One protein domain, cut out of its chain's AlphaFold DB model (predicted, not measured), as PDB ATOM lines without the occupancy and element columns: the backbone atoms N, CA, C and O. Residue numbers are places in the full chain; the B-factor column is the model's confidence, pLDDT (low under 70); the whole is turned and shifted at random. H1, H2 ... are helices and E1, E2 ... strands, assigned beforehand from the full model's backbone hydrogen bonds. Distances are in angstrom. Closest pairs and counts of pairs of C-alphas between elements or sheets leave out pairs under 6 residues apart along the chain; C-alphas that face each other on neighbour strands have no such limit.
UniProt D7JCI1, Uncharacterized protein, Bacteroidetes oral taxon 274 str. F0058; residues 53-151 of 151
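Overview. This is residues 53 to 151 of the 151 residues of an uncharacterized protein of Bacteroidetes oral taxon 274 str. F0058 (UniProt D7JCI1). Two unequal lobes lie at the ends of a long, thin neck: a body in which helix H1 covers one face of the small sheet E1, E4, E5 while helix H2 only grazes that sheet, and a small head, the hairpin E2 and E3. The neck is the two long links, residues 79 to 96 and 107 to 117. The printed part has 99 residues, with named elements in the order H1, E1, E2, E3, E4, H2, E5; the body's sheet runs E1, E4, E5 and is mixed. The class is mixed, helices and strands, with under half of the residues in named elements. The whole is loose, with a radius of gyration of the C-alphas of 17.4 A, and elongated, spanning 51 by 28 by 22 A.

Arrangement. Start at H1, residues 54 to 67, where every O i to N i+4 pair is within hydrogen-bond range. Next comes E1, residues 75 to 78; the closest C-alphas of the two, Glu 60 and His 75, are 5.5 A apart. Farther along, E2, residues 97 to 100, and E3, residues 103 to 106, form an antiparallel hairpin, with N 98 and O 105 at 2.7 A. Look next at E4, residues 118 to 122, the antiparallel neighbour of E1, with N 119 and O 77 at 2.8 A. H2, residues 130 to 139, has 5 of 6 such helix pairs within range. E5, residues 146 to 150, is the parallel neighbour of E4, with N 120 and O 147 at 2.8 A. E4, H2 and E5 form a strand-helix-strand unit, two parallel neighbour strands with a helix between, its crossover right-handed. H1 is on the sheet in two layers, a helix layer on one face, at a height over the sheet of 9.3 A; it lies over E1, only just slantwise to the strands at 30.1 degrees on the local plane. H2 only grazes the sheet with residues 132 to 137. H1 and H2 are close but not clearly touching, with the closest C-alphas, Leu 59 and Tyr 139, 7.1 A apart. They run opposite ways at a shallow tilt of 28 degrees. E2 and E3 are apart from H1, E1, E4, H2 and E5.

Along the chain. Find C-alpha 54 at (509.392, 235.713, 500.204); from there H1 runs 19.8 A to C-alpha 67. E1 measures 10.2 A, E2 9.8 A, E3 10.2 A and E4 13.0 A. Find E2's first C-alpha, 97, at (547.661, 251.934, 490.876). H2 covers 14.7 A, and E5 runs 13.6 A to C-alpha 150 at (518.236, 251.404, 485.401).

Size, cuts and confidence. The two C-alphas farthest apart, Lys 70 and Asn 101, are 55.0 A apart. The printed part has no cut. The links E1 to E2 and E3 to E4 are long. Residues 81 to 115 have pLDDT under 70; the mean of the printed part is 78.3.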
ATOM      1  N   THR A  53     512.049 234.007 496.429       87.88
ATOM      2  CA  THR A  53     512.029 234.089 497.894       87.88
ATOM      3  C   THR A  53     510.922 235.023 498.398       87.88
ATOM      4  O   THR A  53     510.588 236.011 497.736       87.88
ATOM      5  N   PRO A  54     510.374 234.800 499.614       87.06
ATOM      6  CA  PRO A  54     509.392 235.713 500.204       87.06
ATOM      7  C   PRO A  54     509.890 237.160 500.298       87.06
ATOM      8  O   PRO A  54     509.102 238.095 500.167       87.06
ATOM      9  N   GLN A  55     511.198 237.348 500.506       87.50
ATOM     10  CA  GLN A  55     511.822 238.666 500.539       87.50
ATOM     11  C   GLN A  55     511.746 239.353 499.171       87.50
ATOM     12  O   GLN A  55     511.356 240.519 499.120       87.50
ATOM     13  N   VAL A  56     512.076 238.642 498.085       90.00
ATOM     14  CA  VAL A  56     511.994 239.163 496.712       90.00
ATOM     15  C   VAL A  56     510.555 239.552 496.386       90.00
ATOM     16  O   VAL A  56     510.290 240.725 496.126       90.00
ATOM     17  N   CYS A  57     509.602 238.626 496.543       90.69
ATOM     18  CA  CYS A  57     508.195 238.890 496.232       90.69
ATOM     19  C   CYS A  57     507.631 240.088 497.010       90.69
ATOM     20  O   CYS A  57     506.854 240.884 496.480       90.69
ATOM     21  N   PHE A  58     507.998 240.220 498.287       92.00
ATOM     22  CA  PHE A  58     507.524 241.312 499.128       92.00
ATOM     23  C   PHE A  58     508.135 242.657 498.731       92.00
ATOM     24  O   PHE A  58     507.416 243.654 498.632       92.00
ATOM     25  N   LEU A  59     509.447 242.693 498.491       92.38
ATOM     26  CA  LEU A  59     510.157 243.924 498.163       92.38
ATOM     27  C   LEU A  59     509.764 244.429 496.766       92.38
ATOM     28  O   LEU A  59     509.464 245.614 496.622       92.38
ATOM     29  N   GLU A  60     509.640 243.541 495.775       94.19
ATOM     30  CA  GLU A  60     509.105 243.872 494.447       94.19
ATOM     31  C   GLU A  60     507.679 244.405 494.530       94.19
ATOM     32  O   GLU A  60     507.358 245.437 493.938       94.19
ATOM     33  N   LYS A  61     506.809 243.735 495.295       93.44
ATOM     34  CA  LYS A  61     505.423 244.175 495.456       93.44
ATOM     35  C   LYS A  61     505.356 245.588 496.018       93.44
ATOM     36  O   LYS A  61     504.684 246.434 495.439       93.44
ATOM     37  N   ILE A  62     506.071 245.846 497.107       93.44
ATOM     38  CA  ILE A  62     506.064 247.138 497.789       93.44
ATOM     39  C   ILE A  62     506.664 248.255 496.927       93.44
ATOM     40  O   ILE A  62     506.175 249.388 496.964       93.44
ATOM     41  N   LEU A  63     507.718 247.963 496.162       94.12
ATOM     42  CA  LEU A  63     508.319 248.937 495.254       94.12
ATOM     43  C   LEU A  63     507.373 249.275 494.103       94.12
ATOM     44  O   LEU A  63     507.145 250.455 493.846       94.12
ATOM     45  N   ASN A  64     506.763 248.269 493.477       95.38
ATOM     46  CA  ASN A  64     505.792 248.487 492.410       95.38
ATOM     47  C   ASN A  64     504.545 249.216 492.915       95.38
ATOM     48  O   ASN A  64     504.149 250.214 492.330       95.38
ATOM     49  N   ASP A  65     503.970 248.816 494.051       94.62
ATOM     50  CA  ASP A  65     502.770 249.462 494.604       94.62
ATOM     51  C   ASP A  65     502.978 250.969 494.854       94.62
ATOM     52  O   ASP A  65     502.035 251.754 494.747       94.62
ATOM     53  N   LYS A  66     504.215 251.386 495.163       93.31
ATOM     54  CA  LYS A  66     504.558 252.778 495.473       93.31
ATOM     55  C   LYS A  66     505.083 253.583 494.280       93.31
ATOM     56  O   LYS A  66     504.770 254.767 494.189       93.31
ATOM     57  N   TYR A  67     505.914 252.984 493.429       92.62
ATOM     58  CA  TYR A  67     506.681 253.696 492.398       92.62
ATOM     59  C   TYR A  67     506.295 253.316 490.961       92.62
ATOM     60  O   TYR A  67     506.490 254.133 490.070       92.62
ATOM     61  N   ASP A  68     505.715 252.133 490.732       93.19
ATOM     62  CA  ASP A  68     505.259 251.677 489.410       93.19
ATOM     63  C   ASP A  68     503.965 250.852 489.527       93.19
ATOM     64  O   ASP A  68     503.929 249.636 489.328       93.19
ATOM     65  N   ASN A  69     502.879 251.511 489.938       92.88
ATOM     66  CA  ASN A  69     501.644 250.813 490.302       92.88
ATOM     67  C   ASN A  69     500.829 250.321 489.096       92.88
ATOM     68  O   ASN A  69     499.958 249.466 489.267       92.88
ATOM     69  N   LYS A  70     501.088 250.861 487.899       91.12
ATOM     70  CA  LYS A  70     500.380 250.512 486.663       91.12
ATOM     71  C   LYS A  70     501.075 249.378 485.924       91.12
ATOM     72  O   LYS A  70     500.434 248.369 485.648       91.12
ATOM     73  N   GLU A  71     502.354 249.556 485.598       92.19
ATOM     74  CA  GLU A  71     503.089 248.628 484.731       92.19
ATOM     75  C   GLU A  71     503.879 247.591 485.535       92.19
ATOM     76  O   GLU A  71     504.155 246.511 485.021       92.19
ATOM     77  N   ARG A  72     504.166 247.876 486.813       93.75
ATOM     78  CA  ARG A  72     504.817 246.967 487.769       93.75
ATOM     79  C   ARG A  72     506.136 246.375 487.258       93.75
ATOM     80  O   ARG A  72     506.380 245.177 487.394       93.75
ATOM     81  N   ARG A  73     506.978 247.208 486.650       94.56
ATOM     82  CA  ARG A  73     508.207 246.784 485.962       94.56
ATOM     83  C   ARG A  73     509.411 246.656 486.890       94.56
ATOM     84  O   ARG A  73     510.441 246.136 486.465       94.56
ATOM     85  N   ILE A  74     509.314 247.128 488.135       93.56
ATOM     86  CA  ILE A  74     510.415 247.050 489.097       93.56
ATOM     87  C   ILE A  74     510.548 245.605 489.572       93.56
ATOM     88  O   ILE A  74     509.617 245.055 490.157       93.56
ATOM     89  N   HIS A  75     511.709 245.003 489.352       93.75
ATOM     90  CA  HIS A  75     511.993 243.625 489.743       93.75
ATOM     91  C   HIS A  75     513.381 243.521 490.373       93.75
ATOM     92  O   HIS A  75     514.188 244.454 490.305       93.75
ATOM     93  N   ILE A  76     513.634 242.408 491.050       92.50
ATOM     94  CA  ILE A  76     514.900 242.127 491.714       92.50
ATOM     95  C   ILE A  76     515.595 241.006 490.961       92.50
ATOM     96  O   ILE A  76     515.048 239.921 490.800       92.50
ATOM     97  N   GLU A  77     516.818 241.276 490.527       90.00
ATOM     98  CA  GLU A  77     517.709 240.284 489.934       90.00
ATOM     99  C   GLU A  77     518.755 239.866 490.983       90.00
ATOM    100  O   GLU A  77     519.151 240.654 491.857       90.00
ATOM    101  N   GLU A  78     519.211 238.617 490.912       84.06
ATOM    102  CA  GLU A  78     520.379 238.185 491.675       84.06
ATOM    103  C   GLU A  78     521.614 238.959 491.195       84.06
ATOM    104  O   GLU A  78     521.746 239.302 490.016       84.06
ATOM    105  N   ALA A  79     522.506 239.307 492.121       80.81
ATOM    106  CA  ALA A  79     523.729 239.991 491.737       80.81
ATOM    107  C   ALA A  79     524.651 239.007 491.012       80.81
ATOM    108  O   ALA A  79     525.011 237.972 491.562       80.81
ATOM    109  N   GLU A  80     525.066 239.341 489.789       72.25
ATOM    110  CA  GLU A  80     526.086 238.548 489.111       72.25
ATOM    111  C   GLU A  80     527.408 238.622 489.888       72.25
ATOM    112  O   GLU A  80     527.994 239.700 490.064       72.25
ATOM    113  N   ASP A  81     527.899 237.453 490.304       61.03
ATOM    114  CA  ASP A  81     529.248 237.284 490.828       61.03
ATOM    115  C   ASP A  81     530.256 237.592 489.717       61.03
ATOM    116  O   ASP A  81     530.662 236.751 488.910       61.03
ATOM    117  N   THR A  82     530.691 238.845 489.672       55.28
ATOM    118  CA  THR A  82     531.813 239.242 488.831       55.28
ATOM    119  C   THR A  82     533.090 238.707 489.468       55.28
ATOM    120  O   THR A  82     533.654 239.303 490.384       55.28
ATOM    121  N   LEU A  83     533.556 237.552 488.981       50.88
ATOM    122  CA  LEU A  83     534.845 236.987 489.373       50.88
ATOM    123  C   LEU A  83     535.961 237.999 489.063       50.88
ATOM    124  O   LEU A  83     536.336 238.244 487.912       50.88
ATOM    125  N   GLY A  84     536.459 238.604 490.141       52.62
ATOM    126  CA  GLY A  84     537.610 239.491 490.200       52.62
ATOM    127  C   GLY A  84     538.874 238.840 489.674       52.62
ATOM    128  O   GLY A  84     539.610 238.231 490.443       52.62
ATOM    129  N   TYR A  85     539.184 238.998 488.390       48.97
ATOM    130  CA  TYR A  85     540.534 238.758 487.909       48.97
ATOM    131  C   TYR A  85     541.350 240.019 488.186       48.97
ATOM    132  O   TYR A  85     541.305 240.982 487.423       48.97
ATOM    133  N   PHE A  86     542.104 240.012 489.287       54.31
ATOM    134  CA  PHE A  86     543.022 241.088 489.683       54.31
ATOM    135  C   PHE A  86     544.271 241.152 488.782       54.31
ATOM    136  O   PHE A  86     545.405 241.144 489.258       54.31
ATOM    137  N   PHE A  87     544.083 241.195 487.463       55.47
ATOM    138  CA  PHE A  87     545.157 241.438 486.508       55.47
ATOM    139  C   PHE A  87     545.064 242.877 486.006       55.47
ATOM    140  O   PHE A  87     544.086 243.276 485.375       55.47
ATOM    141  N   PHE A  88     546.104 243.659 486.280       61.06
ATOM    142  CA  PHE A  88     546.295 244.978 485.685       61.06
ATOM    143  C   PHE A  88     546.648 244.831 484.202       61.06
ATOM    144  O   PHE A  88     547.411 243.940 483.815       61.06
ATOM    145  N   ARG A  89     546.138 245.729 483.354       56.53
ATOM    146  CA  ARG A  89     546.632 245.827 481.977       56.53
ATOM    147  C   ARG A  89     547.986 246.532 482.013       56.53
ATOM    148  O   ARG A  89     548.194 247.467 482.787       56.53
ATOM    149  N   VAL A  90     548.900 246.136 481.127       60.72
ATOM    150  CA  VAL A  90     550.210 246.805 480.974       60.72
ATOM    151  C   VAL A  90     550.045 248.318 480.739       60.72
ATOM    152  O   VAL A  90     550.866 249.101 481.205       60.72
ATOM    153  N   ASN A  91     548.936 248.723 480.111       66.50
ATOM    154  CA  ASN A  91     548.650 250.104 479.720       66.50
ATOM    155  C   ASN A  91     547.899 250.937 480.775       66.50
ATOM    156  O   ASN A  91     547.612 252.101 480.506       66.50
ATOM    157  N   ASP A  92     547.547 250.382 481.942       65.25
ATOM    158  CA  ASP A  92     546.835 251.169 482.957       65.25
ATOM    159  C   ASP A  92     547.761 252.258 483.541       65.25
ATOM    160  O   ASP A  92     548.909 251.957 483.911       65.25
ATOM    161  N   PRO A  93     547.296 253.519 483.645       65.50
ATOM    162  CA  PRO A  93     548.120 254.630 484.100       65.50
ATOM    163  C   PRO A  93     548.587 254.432 485.555       65.50
ATOM    164  O   PRO A  93     547.819 253.937 486.387       65.50
ATOM    165  N   PRO A  94     549.827 254.834 485.908       62.19
ATOM    166  CA  PRO A  94     550.368 254.682 487.263       62.19
ATOM    167  C   PRO A  94     549.544 255.372 488.355       62.19
ATOM    168  O   PRO A  94     549.536 254.906 489.487       62.19
ATOM    169  N   SER A  95     548.825 256.446 488.013       62.50
ATOM    170  CA  SER A  95     547.961 257.200 488.932       62.50
ATOM    171  C   SER A  95     546.803 256.384 489.503       62.50
ATOM    172  O   SER A  95     546.301 256.714 490.570       62.50
ATOM    173  N   ASN A  96     546.387 255.322 488.808       58.66
ATOM    174  CA  ASN A  96     545.266 254.480 489.219       58.66
ATOM    175  C   ASN A  96     545.738 253.223 489.964       58.66
ATOM    176  O   ASN A  96     544.922 252.362 490.271       58.66
ATOM    177  N   LYS A  97     547.047 253.095 490.228       62.09
ATOM    178  CA  LYS A  97     547.661 251.934 490.876       62.09
ATOM    179  C   LYS A  97     548.028 252.286 492.320       62.09
ATOM    180  O   LYS A  97     548.898 253.114 492.563       62.09
ATOM    181  N   PHE A  98     547.407 251.625 493.286       62.94
ATOM    182  CA  PHE A  98     547.725 251.731 494.706       62.94
ATOM    183  C   PHE A  98     548.586 250.541 495.146       62.94
ATOM    184  O   PHE A  98     548.196 249.391 494.964       62.94
ATOM    185  N   TYR A  99     549.770 250.787 495.708       54.62
ATOM    186  CA  TYR A  99     550.666 249.721 496.170       54.62
ATOM    187  C   TYR A  99     550.441 249.418 497.652       54.62
ATOM    188  O   TYR A  99     550.655 250.286 498.497       54.62
ATOM    189  N   PHE A 100     550.080 248.177 497.985       51.28
ATOM    190  CA  PHE A 100     549.979 247.726 499.376       51.28
ATOM    191  C   PHE A 100     551.011 246.644 499.679       51.28
ATOM    192  O   PHE A 100     550.706 245.454 499.614       51.28
ATOM    193  N   ASN A 101     552.238 247.071 499.993       43.12
ATOM    194  CA  ASN A 101     553.389 246.311 500.519       43.12
ATOM    195  C   ASN A 101     553.886 245.084 499.708       43.12
ATOM    196  O   ASN A 101     555.023 244.657 499.878       43.12
ATOM    197  N   LYS A 102     553.050 244.484 498.852       51.53
ATOM    198  CA  LYS A 102     553.291 243.261 498.072       51.53
ATOM    199  C   LYS A 102     552.565 243.239 496.719       51.53
ATOM    200  O   LYS A 102     552.963 242.459 495.862       51.53
ATOM    201  N   ALA A 103     551.533 244.063 496.504       55.16
ATOM    202  CA  ALA A 103     550.754 244.067 495.261       55.16
ATOM    203  C   ALA A 103     550.246 245.466 494.877       55.16
ATOM    204  O   ALA A 103     550.057 246.325 495.739       55.16
ATOM    205  N   TRP A 104     550.025 245.664 493.574       54.12
ATOM    206  CA  TRP A 104     549.378 246.844 493.000       54.12
ATOM    207  C   TRP A 104     547.876 246.584 492.829       54.12
ATOM    208  O   TRP A 104     547.494 245.580 492.232       54.12
ATOM    209  N   PHE A 105     547.045 247.497 493.322       56.94
ATOM    210  CA  PHE A 105     545.586 247.486 493.227       56.94
ATOM    211  C   PHE A 105     545.120 248.621 492.319       56.94
ATOM    212  O   PHE A 105     545.714 249.692 492.334       56.94
ATOM    213  N   VAL A 106     544.057 248.410 491.551       57.16
ATOM    214  CA  VAL A 106     543.370 249.471 490.801       57.16
ATOM    215  C   VAL A 106     541.939 249.544 491.314       57.16
ATOM    216  O   VAL A 106     541.340 248.500 491.578       57.16
ATOM    217  N   GLU A 107     541.398 250.754 491.476       50.94
ATOM    218  CA  GLU A 107     539.961 250.939 491.686       50.94
ATOM    219  C   GLU A 107     539.245 250.529 490.398       50.94
ATOM    220  O   GLU A 107     539.170 251.279 489.424       50.94
ATOM    221  N   ASP A 108     538.808 249.276 490.353       55.78
ATOM    222  CA  ASP A 108     538.136 248.727 489.195       55.78
ATOM    223  C   ASP A 108     536.623 248.821 489.390       55.78
ATOM    224  O   ASP A 108     535.996 248.004 490.067       55.78
ATOM    225  N   THR A 109     536.031 249.838 488.768       54.34
ATOM    226  CA  THR A 109     534.585 250.084 488.779       54.34
ATOM    227  C   THR A 109     533.782 248.959 488.118       54.34
ATOM    228  O   THR A 109     532.572 248.882 488.327       54.34
ATOM    229  N   ARG A 110     534.429 248.041 487.379       53.38
ATOM    230  CA  ARG A 110     533.788 246.839 486.813       53.38
ATOM    231  C   ARG A 110     533.403 245.819 487.885       53.38
ATOM    232  O   ARG A 110     532.505 245.021 487.648       53.38
ATOM    233  N   TYR A 111     534.041 245.874 489.056       53.91
ATOM    234  CA  TYR A 111     533.718 245.045 490.220       53.91
ATOM    235  C   TYR A 111     532.869 245.794 491.254       53.91
ATOM    236  O   TYR A 111     532.811 245.388 492.410       53.91
ATOM    237  N   GLY A 112     532.179 246.875 490.864       52.94
ATOM    238  CA  GLY A 112     531.264 247.603 491.755       52.94
ATOM    239  C   GLY A 112     530.154 246.725 492.355       52.94
ATOM    240  O   GLY A 112     529.652 247.029 493.436       52.94
ATOM    241  N   ASN A 113     529.839 245.605 491.695       54.56
ATOM    242  CA  ASN A 113     528.863 244.616 492.151       54.56
ATOM    243  C   ASN A 113     529.467 243.569 493.115       54.56
ATOM    244  O   ASN A 113     528.728 242.755 493.665       54.56
ATOM    245  N   ALA A 114     530.788 243.564 493.348       57.28
ATOM    246  CA  ALA A 114     531.442 242.575 494.201       57.28
ATOM    247  C   ALA A 114     530.956 242.704 495.656       57.28
ATOM    248  O   ALA A 114     531.214 243.691 496.352       57.28
ATOM    249  N   GLY A 115     530.237 241.681 496.123       63.66
ATOM    250  CA  GLY A 115     529.643 241.639 497.460       63.66
ATOM    251  C   GLY A 115     528.282 242.334 497.579       63.66
ATOM    252  O   GLY A 115     527.842 242.613 498.699       63.66
ATOM    253  N   VAL A 116     527.624 242.636 496.458       77.19
ATOM    254  CA  VAL A 116     526.195 242.961 496.416       77.19
ATOM    255  C   VAL A 116     525.407 241.650 496.485       77.19
ATOM    256  O   VAL A 116     525.760 240.695 495.813       77.19
ATOM    257  N   GLY A 117     524.369 241.580 497.321       82.56
ATOM    258  CA  GLY A 117     523.538 240.379 497.448       82.56
ATOM    259  C   GLY A 117     522.374 240.327 496.458       82.56
ATOM    260  O   GLY A 117     521.933 239.244 496.106       82.56
ATOM    261  N   PHE A 118     521.859 241.479 496.018       89.00
ATOM    262  CA  PHE A 118     520.815 241.558 494.990       89.00
ATOM    263  C   PHE A 118     520.791 242.927 494.303       89.00
ATOM    264  O   PHE A 118     521.244 243.936 494.859       89.00
ATOM    265  N   VAL A 119     520.214 242.973 493.108       90.81
ATOM    266  CA  VAL A 119     520.092 244.175 492.287       90.81
ATOM    267  C   VAL A 119     518.621 244.528 492.110       90.81
ATOM    268  O   VAL A 119     517.810 243.697 491.727       90.81
ATOM    269  N   VAL A 120     518.265 245.778 492.391       92.56
ATOM    270  CA  VAL A 120     516.937 246.328 492.110       92.56
ATOM    271  C   VAL A 120     516.979 246.971 490.732       92.56
ATOM    272  O   VAL A 120     517.710 247.942 490.522       92.56
ATOM    273  N   VAL A 121     516.189 246.439 489.808       93.81
ATOM    274  CA  VAL A 121     516.102 246.921 488.434       93.81
ATOM    275  C   VAL A 121     514.929 247.880 488.319       93.81
ATOM    276  O   VAL A 121     513.777 247.513 488.558       93.81
ATOM    277  N   LEU A 122     515.232 249.128 487.984       94.38
ATOM    278  CA  LEU A 122     514.245 250.165 487.718       94.38
ATOM    279  C   LEU A 122     514.085 250.360 486.210       94.38
ATOM    280  O   LEU A 122     515.092 250.338 485.498       94.38
ATOM    281  N   PRO A 123     512.863 250.635 485.728       93.94
ATOM    282  CA  PRO A 123     512.676 251.066 484.354       93.94
ATOM    283  C   PRO A 123     513.316 252.449 484.143       93.94
ATOM    284  O   PRO A 123     513.431 253.259 485.067       93.94
ATOM    285  N   MET A 124     513.747 252.728 482.911       91.69
ATOM    286  CA  MET A 124     514.519 253.932 482.552       91.69
ATOM    287  C   MET A 124     513.847 255.273 482.896       91.69
ATOM    288  O   MET A 124     514.533 256.282 483.055       91.69
ATOM    289  N   ASP A 125     512.524 255.296 483.016       91.69
ATOM    290  CA  ASP A 125     511.715 256.461 483.382       91.69
ATOM    291  C   ASP A 125     511.656 256.722 484.899       91.69
ATOM    292  O   ASP A 125     511.243 257.806 485.321       91.69
ATOM    293  N   ILE A 126     512.104 255.775 485.730       90.38
ATOM    294  CA  ILE A 126     512.123 255.897 487.189       90.38
ATOM    295  C   ILE A 126     513.558 256.091 487.681       90.38
ATOM    296  O   ILE A 126     514.435 255.249 487.509       90.38
ATOM    297  N   SER A 127     513.798 257.207 488.367       90.31
ATOM    298  CA  SER A 127     515.088 257.486 489.002       90.31
ATOM    299  C   SER A 127     515.111 257.050 490.465       90.31
ATOM    300  O   SER A 127     514.151 257.248 491.216       90.31
ATOM    301  N   ALA A 128     516.244 256.499 490.897       90.50
ATOM    302  CA  ALA A 128     516.465 256.138 492.291       90.50
ATOM    303  C   ALA A 128     516.457 257.388 493.192       90.50
ATOM    304  O   ALA A 128     517.241 258.312 492.992       90.50
ATOM    305  N   THR A 129     515.609 257.392 494.222       92.25
ATOM    306  CA  THR A 129     515.533 258.471 495.225       92.25
ATOM    307  C   THR A 129     516.045 258.002 496.585       92.25
ATOM    308  O   THR A 129     515.985 256.814 496.909       92.25
ATOM    309  N   ASP A 130     516.486 258.930 497.438       92.69
ATOM    310  CA  ASP A 130     516.920 258.598 498.805       92.69
ATOM    311  C   ASP A 130     515.798 257.970 499.635       92.69
ATOM    312  O   ASP A 130     516.029 257.062 500.434       92.69
ATOM    313  N   GLN A 131     514.552 258.380 499.383       92.00
ATOM    314  CA  GLN A 131     513.377 257.766 499.995       92.00
ATOM    315  C   GLN A 131     513.223 256.300 499.588       92.00
ATOM    316  O   GLN A 131     512.917 255.468 500.439       92.00
ATOM    317  N   MET A 132     513.451 255.967 498.314       92.56
ATOM    318  CA  MET A 132     513.426 254.582 497.838       92.56
ATOM    319  C   MET A 132     514.543 253.765 498.492       92.56
ATOM    320  O   MET A 132     514.290 252.664 498.977       92.56
ATOM    321  N   ARG A 133     515.755 254.325 498.601       92.62
ATOM    322  CA  ARG A 133     516.881 253.669 499.287       92.62
ATOM    323  C   ARG A 133     516.577 253.406 500.763       92.62
ATOM    324  O   ARG A 133     516.795 252.299 501.248       92.62
ATOM    325  N   ALA A 134     516.022 254.387 501.474       91.56
ATOM    326  CA  ALA A 134     515.590 254.220 502.862       91.56
ATOM    327  C   ALA A 134     514.500 253.143 502.999       91.56
ATOM    328  O   ALA A 134     514.508 252.358 503.948       91.56
ATOM    329  N   PHE A 135     513.589 253.068 502.029       91.31
ATOM    330  CA  PHE A 135     512.510 252.088 502.013       91.31
ATOM    331  C   PHE A 135     513.018 250.660 501.787       91.31
ATOM    332  O   PHE A 135     512.626 249.757 502.521       91.31
ATOM    333  N   ILE A 136     513.958 250.468 500.855       92.31
ATOM    334  CA  ILE A 136     514.642 249.182 500.646       92.31
ATOM    335  C   ILE A 136     515.408 248.780 501.912       92.31
ATOM    336  O   ILE A 136     515.281 247.650 502.379       92.31
ATOM    337  N   ASN A 137     516.144 249.715 502.523       90.94
ATOM    338  CA  ASN A 137     516.895 249.463 503.757       90.94
ATOM    339  C   ASN A 137     516.020 249.021 504.938       90.94
ATOM    340  O   ASN A 137     516.509 248.305 505.806       90.94
ATOM    341  N   ARG A 138     514.747 249.428 504.975       90.12
ATOM    342  CA  ARG A 138     513.807 249.039 506.031       90.12
ATOM    343  C   ARG A 138     513.376 247.574 505.944       90.12
ATOM    344  O   ARG A 138     513.116 246.973 506.981       90.12
ATOM    345  N   TYR A 139     513.247 247.029 504.735       89.00
ATOM    346  CA  TYR A 139     512.678 245.694 504.508       89.00
ATOM    347  C   TYR A 139     513.702 244.644 504.081       89.00
ATOM    348  O   TYR A 139     513.412 243.451 504.151       89.00
ATOM    349  N   LYS A 140     514.895 245.057 503.647       90.75
ATOM    350  CA  LYS A 140     515.978 244.115 503.370       90.75
ATOM    351  C   LYS A 140     516.451 243.428 504.656       90.75
ATOM    352  O   LYS A 140     516.420 244.013 505.738       90.75
ATOM    353  N   LEU A 141     516.987 242.218 504.516       87.12
ATOM    354  CA  LEU A 141     517.723 241.566 505.595       87.12
ATOM    355  C   LEU A 141     518.959 242.384 506.003       87.12
ATOM    356  O   LEU A 141     519.641 243.007 505.179       87.12
ATOM    357  N   ILE A 142     519.251 242.361 507.303       83.12
ATOM    358  CA  ILE A 142     520.416 243.029 507.886       83.12
ATOM    359  C   ILE A 142     521.689 242.455 507.253       83.12
ATOM    360  O   ILE A 142     521.790 241.259 507.002       83.12
ATOM    361  N   SER A 143     522.672 243.322 507.000       81.88
ATOM    362  CA  SER A 143     523.970 242.983 506.399       81.88
ATOM    363  C   SER A 143     523.968 242.637 504.902       81.88
ATOM    364  O   SER A 143     525.049 242.522 504.327       81.88
ATOM    365  N   ILE A 144     522.809 242.556 504.236       85.62
ATOM    366  CA  ILE A 144     522.764 242.385 502.777       85.62
ATOM    367  C   ILE A 144     522.958 243.739 502.084       85.62
ATOM    368  O   ILE A 144     522.265 244.725 502.372       85.62
ATOM    369  N   LYS A 145     523.928 243.806 501.170       88.19
ATOM    370  CA  LYS A 145     524.142 244.960 500.287       88.19
ATOM    371  C   LYS A 145     523.285 244.815 499.035       88.19
ATOM    372  O   LYS A 145     523.036 243.702 498.589       88.19
ATOM    373  N   TYR A 146     522.847 245.935 498.478       90.12
ATOM    374  CA  TYR A 146     522.061 245.959 497.250       90.12
ATOM    375  C   TYR A 146     522.550 247.079 496.341       90.12
ATOM    376  O   TYR A 146     523.148 248.055 496.809       90.12
ATOM    377  N   GLN A 147     522.242 246.953 495.060       89.44
ATOM    378  CA  GLN A 147     522.486 247.978 494.057       89.44
ATOM    379  C   GLN A 147     521.189 248.312 493.339       89.44
ATOM    380  O   GLN A 147     520.281 247.491 493.284       89.44
ATOM    381  N   ILE A 148     521.089 249.534 492.825       90.50
ATOM    382  CA  ILE A 148     519.974 249.945 491.975       90.50
ATOM    383  C   ILE A 148     520.550 250.225 490.595       90.50
ATOM    384  O   ILE A 148     521.510 250.995 490.492       90.50
ATOM    385  N   ILE A 149     519.978 249.603 489.570       90.12
ATOM    386  CA  ILE A 149     520.320 249.847 488.169       90.12
ATOM    387  C   ILE A 149     519.074 250.278 487.405       90.12
ATOM    388  O   ILE A 149     517.961 249.893 487.757       90.12
ATOM    389  N   ASN A 150     519.283 251.051 486.346       90.50
ATOM    390  CA  ASN A 150     518.236 251.404 485.401       90.50
ATOM    391  C   ASN A 150     518.444 250.578 484.126       90.50
ATOM    392  O   ASN A 150     519.552 250.581 483.582       90.50
ATOM    393  N   LYS A 151     517.409 249.858 483.694       84.44
ATOM    394  CA  LYS A 151     517.404 248.964 482.529       84.44
ATOM    395  C   LYS A 151     516.088 249.146 481.780       84.44
ATOM    396  O   LYS A 151     516.138 249.153 480.533       84.44
TER     397      LYS A 151